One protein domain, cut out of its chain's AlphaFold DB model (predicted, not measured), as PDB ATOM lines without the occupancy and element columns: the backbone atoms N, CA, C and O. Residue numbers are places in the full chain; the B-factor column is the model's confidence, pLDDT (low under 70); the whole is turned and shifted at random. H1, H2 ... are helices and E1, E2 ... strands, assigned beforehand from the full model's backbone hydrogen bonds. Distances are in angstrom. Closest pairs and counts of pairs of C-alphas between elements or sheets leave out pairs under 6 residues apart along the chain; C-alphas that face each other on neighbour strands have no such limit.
ATOM      1  N   LEU A  10     160.866 144.936 121.832       96.31
ATOM      2  CA  LEU A  10     162.247 144.830 122.315       96.31
ATOM      3  C   LEU A  10     162.367 143.875 123.513       96.31
ATOM      4  O   LEU A  10     163.269 143.043 123.553       96.31
ATOM      5  N   THR A  11     161.438 143.962 124.465       97.19
ATOM      6  CA  THR A  11     161.398 143.078 125.636       97.19
ATOM      7  C   THR A  11     161.198 141.624 125.222       97.19
ATOM      8  O   THR A  11     161.889 140.751 125.736       97.19
ATOM      9  N   LEU A  12     160.315 141.357 124.253       96.44
ATOM     10  CA  LEU A  12     160.124 140.021 123.682       96.44
ATOM     11  C   LEU A  12     161.427 139.477 123.086       96.44
ATOM     12  O   LEU A  12     161.800 138.341 123.368       96.44
ATOM     13  N   ARG A  13     162.145 140.281 122.294       96.06
ATOM     14  CA  ARG A  13     163.408 139.853 121.672       96.06
ATOM     15  C   ARG A  13     164.489 139.564 122.710       96.06
ATOM     16  O   ARG A  13     165.163 138.548 122.598       96.06
ATOM     17  N   LEU A  14     164.627 140.411 123.731       96.19
ATOM     18  CA  LEU A  14     165.588 140.199 124.822       96.19
ATOM     19  C   LEU A  14     165.242 138.962 125.653       96.19
ATOM     20  O   LEU A  14     166.129 138.196 126.027       96.19
ATOM     21  N   PHE A  15     163.951 138.736 125.902       94.94
ATOM     22  CA  PHE A  15     163.478 137.524 126.557       94.94
ATOM     23  C   PHE A  15     163.880 136.277 125.758       94.94
ATOM     24  O   PHE A  15     164.486 135.368 126.322       94.94
ATOM     25  N   LEU A  16     163.621 136.257 124.446       92.81
ATOM     26  CA  LEU A  16     163.982 135.128 123.586       92.81
ATOM     27  C   LEU A  16     165.499 134.958 123.451       92.81
ATOM     28  O   LEU A  16     165.973 133.830 123.536       92.81
ATOM     29  N   MET A  17     166.265 136.050 123.353       92.12
ATOM     30  CA  MET A  17     167.731 136.010 123.383       92.12
ATOM     31  C   MET A  17     168.236 135.333 124.655       92.12
ATOM     32  O   MET A  17     169.084 134.448 124.587       92.12
ATOM     33  N   ARG A  18     167.699 135.708 125.821       90.06
ATOM     34  CA  ARG A  18     168.113 135.127 127.101       90.06
ATOM     35  C   ARG A  18     167.650 133.683 127.276       90.06
ATOM     36  O   ARG A  18     168.348 132.919 127.943       90.06
ATOM     37  N   TRP A  19     166.490 133.333 126.722       88.19
ATOM     38  CA  TRP A  19     165.907 131.997 126.817       88.19
ATOM     39  C   TRP A  19     166.649 131.004 125.923       88.19
ATOM     40  O   TRP A  19     167.114 129.973 126.399       88.19
ATOM     41  N   PHE A  20     166.820 131.349 124.649       87.25
ATOM     42  CA  PHE A  20     167.415 130.498 123.617       87.25
ATOM     43  C   PHE A  20     168.912 130.746 123.398       87.25
ATOM     44  O   PHE A  20     169.500 130.172 122.485       87.25
ATOM     45  N   HIS A  21     169.528 131.589 124.233       86.50
ATOM     46  CA  HIS A  21     170.934 131.986 124.140       86.50
ATOM     47  C   HIS A  21     171.325 132.449 122.726       86.50
ATOM     48  O   HIS A  21     172.304 131.966 122.161       86.50
ATOM     49  N   PHE A  22     170.545 133.370 122.149       88.00
ATOM     50  CA  PHE A  22     170.912 133.977 120.868       88.00
ATOM     51  C   PHE A  22     172.223 134.752 121.003       88.00
ATOM     52  O   PHE A  22     172.483 135.366 122.045       88.00
ATOM     53  N   THR A  23     173.030 134.745 119.945       89.75
ATOM     54  CA  THR A  23     174.215 135.604 119.879       89.75
ATOM     55  C   THR A  23     173.812 137.068 119.706       89.75
ATOM     56  O   THR A  23     172.650 137.394 119.436       89.75
ATOM     57  N   VAL A  24     174.776 137.973 119.874       92.62
ATOM     58  CA  VAL A  24     174.543 139.405 119.648       92.62
ATOM     59  C   VAL A  24     174.163 139.648 118.188       92.62
ATOM     60  O   VAL A  24     173.188 140.340 117.922       92.62
ATOM     61  N   GLU A  25     174.850 138.996 117.254       93.31
ATOM     62  CA  GLU A  25     174.608 139.113 115.815       93.31
ATOM     63  C   GLU A  25     173.204 138.612 115.449       93.31
ATOM     64  O   GLU A  25     172.474 139.285 114.723       93.31
ATOM     65  N   GLU A  26     172.783 137.465 115.997       91.81
ATOM     66  CA  GLU A  26     171.424 136.931 115.824       91.81
ATOM     67  C   GLU A  26     170.360 137.887 116.385       91.81
ATOM     68  O   GLU A  26     169.302 138.095 115.783       91.81
ATOM     69  N   PHE A  27     170.635 138.503 117.537       93.62
ATOM     70  CA  PHE A  27     169.743 139.499 118.111       93.62
ATOM     71  C   PHE A  27     169.657 140.751 117.233       93.62
ATOM     72  O   PHE A  27     168.550 141.242 117.001       93.62
ATOM     73  N   GLU A  28     170.775 141.248 116.711       94.62
ATOM     74  CA  GLU A  28     170.837 142.446 115.869       94.62
ATOM     75  C   GLU A  28     170.082 142.281 114.545       94.62
ATOM     76  O   GLU A  28     169.362 143.196 114.142       94.62
ATOM     77  N   ILE A  29     170.172 141.110 113.902       95.19
ATOM     78  CA  ILE A  29     169.445 140.828 112.650       95.19
ATOM     79  C   ILE A  29     167.960 140.500 112.861       95.19
ATOM     80  O   ILE A  29     167.184 140.499 111.896       95.19
ATOM     81  N   SER A  30     167.548 140.193 114.096       94.38
ATOM     82  CA  SER A  30     166.139 139.957 114.421       94.38
ATOM     83  C   SER A  30     165.326 141.256 114.380       94.38
ATOM     84  O   SER A  30     165.836 142.364 114.551       94.38
ATOM     85  N   ARG A  31     164.019 141.138 114.154       95.06
ATOM     86  CA  ARG A  31     163.093 142.265 114.003       95.06
ATOM     87  C   ARG A  31     162.005 142.198 115.057       95.06
ATOM     88  O   ARG A  31     161.650 141.128 115.545       95.06
ATOM     89  N   ASN A  32     161.459 143.356 115.411       95.62
ATOM     90  CA  ASN A  32     160.279 143.386 116.265       95.62
ATOM     91  C   ASN A  32     159.081 142.798 115.501       95.62
ATOM     92  O   ASN A  32     158.944 143.068 114.304       95.62
ATOM     93  N   PRO A  33     158.181 142.067 116.179       94.44
ATOM     94  CA  PRO A  33     156.884 141.765 115.598       94.44
ATOM     95  C   PRO A  33     156.119 143.072 115.302       94.44
ATOM     96  O   PRO A  33     156.345 144.084 115.977       94.44
ATOM     97  N   PRO A  34     155.200 143.071 114.317       94.00
ATOM     98  CA  PRO A  34     154.311 144.201 114.068       94.00
ATOM     99  C   PRO A  34     153.412 144.459 115.283       94.00
ATOM    100  O   PRO A  34     153.291 143.617 116.175       94.00
ATOM    101  N   ASN A  35     152.740 145.612 115.312       92.62
ATOM    102  CA  ASN A  35     151.785 145.921 116.377       92.62
ATOM    103  C   ASN A  35     150.726 144.816 116.496       92.62
ATOM    104  O   ASN A  35     150.173 144.374 115.491       92.62
ATOM    105  N   ALA A  36     150.478 144.370 117.731       91.88
ATOM    106  CA  ALA A  36     149.624 143.219 118.053       91.88
ATOM    107  C   ALA A  36     150.060 141.872 117.426       91.88
ATOM    108  O   ALA A  36     149.326 140.886 117.498       91.88
ATOM    109  N   GLY A  37     151.259 141.795 116.844       93.44
ATOM    110  CA  GLY A  37     151.887 140.545 116.435       93.44
ATOM    111  C   GLY A  37     152.322 139.715 117.643       93.44
ATOM    112  O   GLY A  37     152.667 140.254 118.694       93.44
ATOM    113  N   TYR A  38     152.325 138.393 117.484       94.50
ATOM    114  CA  TYR A  38     152.686 137.454 118.543       94.50
ATOM    115  C   TYR A  38     153.643 136.376 118.034       94.50
ATOM    116  O   TYR A  38     153.705 136.070 116.842       94.50
ATOM    117  N   VAL A  39     154.373 135.787 118.978       95.19
ATOM    118  CA  VAL A  39     155.288 134.667 118.765       95.19
ATOM    119  C   VAL A  39     154.836 133.538 119.681       95.19
ATOM    120  O   VAL A  39     154.641 133.758 120.874       95.19
ATOM    121  N   CYS A  40     154.648 132.338 119.132       95.19
ATOM    122  CA  CYS A  40     154.280 131.166 119.921       95.19
ATOM    123  C   CYS A  40     155.514 130.332 120.249       95.19
ATOM    124  O   CYS A  40     156.324 130.051 119.367       95.19
ATOM    125  N   LEU A  41     155.619 129.913 121.510       93.00
ATOM    126  CA  LEU A  41     156.570 128.905 121.961       93.00
ATOM    127  C   LEU A  41     155.807 127.598 122.162       93.00
ATOM    128  O   LEU A  41     154.983 127.486 123.070       93.00
ATOM    129  N   ASN A  42     156.061 126.626 121.296       90.19
ATOM    130  CA  ASN A  42     155.470 125.304 121.392       90.19
ATOM    131  C   ASN A  42     156.354 124.447 122.283       90.19
ATOM    132  O   ASN A  42     157.564 124.383 122.081       90.19
ATOM    133  N   ARG A  43     155.755 123.798 123.278       84.25
ATOM    134  CA  ARG A  43     156.483 122.832 124.090       84.25
ATOM    135  C   ARG A  43     156.760 121.597 123.244       84.25
ATOM    136  O   ARG A  43     155.819 121.014 122.709       84.25
ATOM    137  N   GLU A  44     158.017 121.191 123.155       77.62
ATOM    138  CA  GLU A  44     158.362 119.962 122.452       77.62
ATOM    139  C   GLU A  44     158.276 118.754 123.393       77.62
ATOM    140  O   GLU A  44     158.760 118.814 124.530       77.62
ATOM    141  N   PRO A  45     157.640 117.652 122.964       67.19
ATOM    142  CA  PRO A  45     157.676 116.404 123.705       67.19
ATOM    143  C   PRO A  45     159.055 115.760 123.527       67.19
ATOM    144  O   PRO A  45     159.328 115.118 122.517       67.19
ATOM    145  N   THR A  46     159.937 115.915 124.510       60.69
ATOM    146  CA  THR A  46     161.242 115.237 124.519       60.69
ATOM    147  C   THR A  46     161.105 113.793 125.032       60.69
ATOM    148  O   THR A  46     161.618 113.443 126.086       60.69
ATOM    149  N   GLY A  47     160.364 112.943 124.314       63.88
ATOM    150  CA  GLY A  47     160.176 111.530 124.689       63.88
ATOM    151  C   GLY A  47     159.661 111.328 126.126       63.88
ATOM    152  O   GLY A  47     158.827 112.099 126.604       63.88
ATOM    153  N   ASP A  48     160.175 110.306 126.818       59.28
ATOM    154  CA  ASP A  48     159.811 109.983 128.210       59.28
ATOM    155  C   ASP A  48     160.369 110.985 129.241       59.28
ATOM    156  O   ASP A  48     159.941 111.004 130.398       59.28
ATOM    157  N   VAL A  49     161.315 111.844 128.842       57.53
ATOM    158  CA  VAL A  49     162.002 112.773 129.745       57.53
ATOM    159  C   VAL A  49     161.451 114.185 129.582       57.53
ATOM    160  O   VAL A  49     161.588 114.851 128.558       57.53
ATOM    161  N   TRP A  50     160.843 114.701 130.646       59.59
ATOM    162  CA  TRP A  50     160.329 116.064 130.657       59.59
ATOM    163  C   TRP A  50     161.444 117.067 130.947       59.59
ATOM    164  O   TRP A  50     161.817 117.265 132.100       59.59
ATOM    165  N   TYR A  51     161.911 117.774 129.917       66.06
ATOM    166  CA  TYR A  51     162.729 118.968 130.123       66.06
ATOM    167  C   TYR A  51     161.823 120.204 130.246       66.06
ATOM    168  O   TYR A  51     160.983 120.451 129.369       66.06
ATOM    169  N   PRO A  52     161.930 120.983 131.340       59.78
ATOM    170  CA  PRO A  52     161.058 122.133 131.582       59.78
ATOM    171  C   PRO A  52     161.288 123.281 130.586       59.78
ATOM    172  O   PRO A  52     160.418 124.130 130.422       59.78
ATOM    173  N   HIS A  53     162.429 123.291 129.898       70.12
ATOM    174  CA  HIS A  53     162.858 124.327 128.955       70.12
ATOM    175  C   HIS A  53     162.826 123.892 127.481       70.12
ATOM    176  O   HIS A  53     163.251 124.662 126.622       70.12
ATOM    177  N   ALA A  54     162.294 122.705 127.165       78.69
ATOM    178  CA  ALA A  54     162.128 122.246 125.785       78.69
ATOM    179  C   ALA A  54     160.969 122.984 125.092       78.69
ATOM    180  O   ALA A  54     159.821 122.533 125.081       78.69
ATOM    181  N   PHE A  55     161.282 124.144 124.524       86.56
ATOM    182  CA  PHE A  55     160.380 124.916 123.679       86.56
ATOM    183  C   PHE A  55     160.995 125.110 122.295       86.56
ATOM    184  O   PHE A  55     162.207 125.261 122.179       86.56
ATOM    185  N   ARG A  56     160.148 125.183 121.268       87.94
ATOM    186  CA  ARG A  56     160.500 125.653 119.926       87.94
ATOM    187  C   ARG A  56     159.664 126.880 119.583       87.94
ATOM    188  O   ARG A  56     158.467 126.938 119.874       87.94
ATOM    189  N   ILE A  57     160.285 127.869 118.950       91.88
ATOM    190  CA  ILE A  57     159.568 129.017 118.388       91.88
ATOM    191  C   ILE A  57     158.778 128.551 117.157       91.88
ATOM    192  O   ILE A  57     159.318 127.885 116.282       91.88
ATOM    193  N   SER A  58     157.499 128.919 117.062       92.62
ATOM    194  CA  SER A  58     156.666 128.624 115.887       92.62
ATOM    195  C   SER A  58     157.293 129.150 114.589       92.62
ATOM    196  O   SER A  58     157.840 130.253 114.589       92.62
ATOM    197  N   GLU A  59     157.119 128.443 113.470       91.12
ATOM    198  CA  GLU A  59     157.643 128.844 112.147       91.12
ATOM    199  C   GLU A  59     157.247 130.270 111.746       91.12
ATOM    200  O   GLU A  59     158.054 131.045 111.227       91.12
ATOM    201  N   ARG A  60     156.007 130.663 112.059       91.12
ATOM    202  CA  ARG A  60     155.536 132.035 111.854       91.12
ATOM    203  C   ARG A  60     156.351 133.037 112.669       91.12
ATOM    204  O   ARG A  60     156.692 134.091 112.158       91.12
ATOM    205  N   GLY A  61     156.656 132.730 113.927       91.69
ATOM    206  CA  GLY A  61     157.475 133.588 114.783       91.69
ATOM    207  C   GLY A  61     158.917 133.706 114.287       91.69
ATOM    208  O   GLY A  61     159.456 134.811 114.261       91.69
ATOM    209  N   LEU A  62     159.500 132.586 113.845       92.12
ATOM    210  CA  LEU A  62     160.836 132.539 113.246       92.12
ATOM    211  C   LEU A  62     160.916 133.440 112.009       92.12
ATOM    212  O   LEU A  62     161.745 134.344 111.962       92.12
ATOM    213  N   SER A  63     160.007 133.249 111.051       91.44
ATOM    214  CA  SER A  63     159.983 134.009 109.794       91.44
ATOM    215  C   SER A  63     159.611 135.482 109.985       91.44
ATOM    216  O   SER A  63     160.251 136.358 109.408       91.44
ATOM    217  N   LEU A  64     158.620 135.784 110.830       92.06
ATOM    218  CA  LEU A  64     158.145 137.150 111.068       92.06
ATOM    219  C   LEU A  64     159.224 138.051 111.675       92.06
ATOM    220  O   LEU A  64     159.313 139.230 111.336       92.06
ATOM    221  N   CYS A  65     160.009 137.502 112.600       92.75
ATOM    222  CA  CYS A  65     160.970 138.262 113.394       92.75
ATOM    223  C   CYS A  65     162.425 137.933 113.051       92.75
ATOM    224  O   CYS A  65     163.322 138.485 113.683       92.75
ATOM    225  N   ASN A  66     162.673 137.068 112.064       93.12
ATOM    226  CA  ASN A  66     164.008 136.597 111.699       93.12
ATOM    227  C   ASN A  66     164.778 136.021 112.908       93.12
ATOM    228  O   ASN A  66     165.924 136.385 113.160       93.12
ATOM    229  N   PHE A  67     164.113 135.180 113.708       91.25
ATOM    230  CA  PHE A  67     164.765 134.492 114.826       91.25
ATOM    231  C   PHE A  67     165.495 133.236 114.342       91.25
ATOM    232  O   PHE A  67     164.993 132.558 113.442       91.25
ATOM    233  N   PRO A  68     166.631 132.872 114.961       87.56
ATOM    234  CA  PRO A  68     167.277 131.602 114.675       87.56
ATOM    235  C   PRO A  68     166.397 130.446 115.171       87.56
ATOM    236  O   PRO A  68     165.803 130.505 116.252       87.56
ATOM    237  N   ASN A  69     166.317 129.378 114.381       84.69
ATOM    238  CA  ASN A  69     165.610 128.165 114.773       84.69
ATOM    239  C   ASN A  69     166.498 127.352 115.724       84.69
ATOM    240  O   ASN A  69     167.450 126.690 115.306       84.69
ATOM    241  N   ARG A  70     166.204 127.469 117.020       78.94
ATOM    242  CA  ARG A  70     166.912 126.789 118.103       78.94
ATOM    243  C   ARG A  70     165.966 125.863 118.847       78.94
ATOM    244  O   ARG A  70     164.890 126.281 119.271       78.94
ATOM    245  N   THR A  71     166.423 124.634 119.053       72.81
ATOM    246  CA  THR A  71     165.714 123.610 119.829       72.81
ATOM    247  C   THR A  71     166.623 123.065 120.918       72.81
ATOM    248  O   THR A  71     167.840 123.029 120.745       72.81
ATOM    249  N   TYR A  72     166.057 122.715 122.071       68.31
ATOM    250  CA  TYR A  72     166.834 122.189 123.190       68.31
ATOM    251  C   TYR A  72     167.477 120.843 122.833       68.31
ATOM    252  O   TYR A  72     166.775 119.929 122.410       68.31
ATOM    253  N   ASP A  73     168.791 120.724 123.037       69.06
ATOM    254  CA  ASP A  73     169.506 119.454 122.943       69.06
ATOM    255  C   ASP A  73     169.558 118.772 124.326       69.06
ATOM    256  O   ASP A  73     170.243 119.275 125.233       69.06
ATOM    257  N   PRO A  74     168.850 117.645 124.520       59.94
ATOM    258  CA  PRO A  74     168.858 116.920 125.784       59.94
ATOM    259  C   PRO A  74     170.191 116.226 126.090       59.94
ATOM    260  O   PRO A  74     170.516 116.071 127.267       59.94
ATOM    261  N   GLU A  75     170.980 115.851 125.079       60.22
ATOM    262  CA  GLU A  75     172.258 115.151 125.268       60.22
ATOM    263  C   GLU A  75     173.363 116.116 125.698       60.22
ATOM    264  O   GLU A  75     174.194 115.803 126.550       60.22
ATOM    265  N   HIS A  76     173.334 117.337 125.163       63.16
ATOM    266  CA  HIS A  76     174.367 118.338 125.424       63.16
ATOM    267  C   HIS A  76     173.993 119.348 126.516       63.16
ATOM    268  O   HIS A  76     174.782 120.257 126.792       63.16
ATOM    269  N   GLY A  77     172.814 119.213 127.141       52.84
ATOM    270  CA  GLY A  77     172.388 119.832 128.410       52.84
ATOM    271  C   GLY A  77     172.257 121.364 128.447       52.84
ATOM    272  O   GLY A  77     171.516 121.903 129.269       52.84
ATOM    273  N   ARG A  78     172.964 122.079 127.568       52.38
ATOM    274  CA  ARG A  78     173.055 123.543 127.447       52.38
ATOM    275  C   ARG A  78     173.229 124.021 126.005       52.38
ATOM    276  O   ARG A  78     173.258 125.232 125.783       52.38
ATOM    277  N   ARG A  79     173.389 123.114 125.038       54.88
ATOM    278  CA  ARG A  79     173.471 123.482 123.624       54.88
ATOM    279  C   ARG A  79     172.066 123.468 123.036       54.88
ATOM    280  O   ARG A  79     171.273 122.579 123.317       54.88
ATOM    281  N   TYR A  80     171.744 124.501 122.274       59.53
ATOM    282  CA  TYR A  80     170.585 124.471 121.398       59.53
ATOM    283  C   TYR A  80     171.061 123.977 120.034       59.53
ATOM    284  O   TYR A  80     172.049 124.510 119.523       59.53
ATOM    285  N   LEU A  81     170.380 122.995 119.447       55.50
ATOM    286  CA  LEU A  81     170.617 122.605 118.060       55.50
ATOM    287  C   LEU A  81     170.166 123.763 117.168       55.50
ATOM    288  O   LEU A  81     168.996 124.154 117.201       55.50
ATOM    289  N   THR A  82     171.102 124.342 116.414       53.62
ATOM    290  CA  THR A  82     170.779 125.286 115.343       53.62
ATOM    291  C   THR A  82     170.471 124.470 114.097       53.62
ATOM    292  O   THR A  82     171.381 124.025 113.402       53.62
ATOM    293  N   GLU A  83     169.194 124.296 113.784       48.50
ATOM    294  CA  GLU A  83     168.812 123.964 112.416       48.50
ATOM    295  C   GLU A  83     168.761 125.292 111.672       48.50
ATOM    296  O   GLU A  83     167.834 126.078 111.858       48.50
TER     297      GLU A  83
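This is residues 10 to 83 of the 102 residues of the protein "Hypothetical protein" of Symbiodinium microadriaticum (UniProt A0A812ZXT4). Two short two-stranded hairpins, E1 with E2 and E3 with E4, lie side by side with E2 next to E3, and three short helices gather toward one end of the elongated whole. H1 and H3 lie on different sides of that end, H2 packs loosely on H1, and the loops around Asn 35 and Asp 48 make the two ends of the long axis. The printed part has 74 residues with three named helices and four named strands, in the order H1, H2, E1, E2, H3, E3, E4; both sheets are antiparallel. The class is mixed, helices and strands, with 36 of the 74 residues in named elements, under half. The whole is compact, with a radius of gyration of the C-alphas of 12.4 A, and spans 39 by 24 by 20 A.

Strand E1 is residues 41 to 43, 6.4 A from first to last C-alpha, and E2 is residues 55 to 57, 6.7 A. E3 is residues 70 to 72, 6.9 A, and E4 is residues 80 to 82, 6.1 A, ending at C-alpha 82 at (170.779, 125.286, 115.343). H1, the longest helix, is residues 10 to 20, 15.3 A, from C-alpha 10 at (162.247, 144.830, 122.315) to C-alpha 20 at (167.415, 130.498, 123.617). H2 is residues 24 to 29, 8.8 A, and H3 is residues 59 to 65, 10.1 A.

E1 and E2 form an antiparallel hairpin at 146 degrees, with N 42 and O 56 within hydrogen-bond range at 2.8 A. The closest C-alphas of E2 and E3 are those of Arg 56 and Thr 71, 5.6 A apart. E3 and E4 form the other antiparallel hairpin, also at 146 degrees, with N 81 and O 71 within hydrogen-bond range at 2.9 A. H1 and E2 are near each other, with 5 pairs of C-alphas within 10 A. The closest C-alphas of H1 and E3 are those of Phe 20 and Arg 70, 6.7 A apart. H1 and H2 only just touch, with 3 pairs of C-alphas within 8 A, the closest being those of Met 17 and Phe 27, 6.6 A apart. Their lines stand at a steep tilt of 50 degrees, opposite ways. H3 touches no helix; it is apart from H1 and H2. In H1, H2 and H3 every O i to N i+4 pair is within hydrogen-bond range.

The two C-alphas farthest apart are those of Asn 35 and Asp 48, at 38.7 A. The printed part has no cut. The links from H2 to E1 and from E1 to E2 are long, with 11 residues each. The mean pLDDT of the printed part is 82.2; residues 45 to 52 and 72 to 83 are under 70.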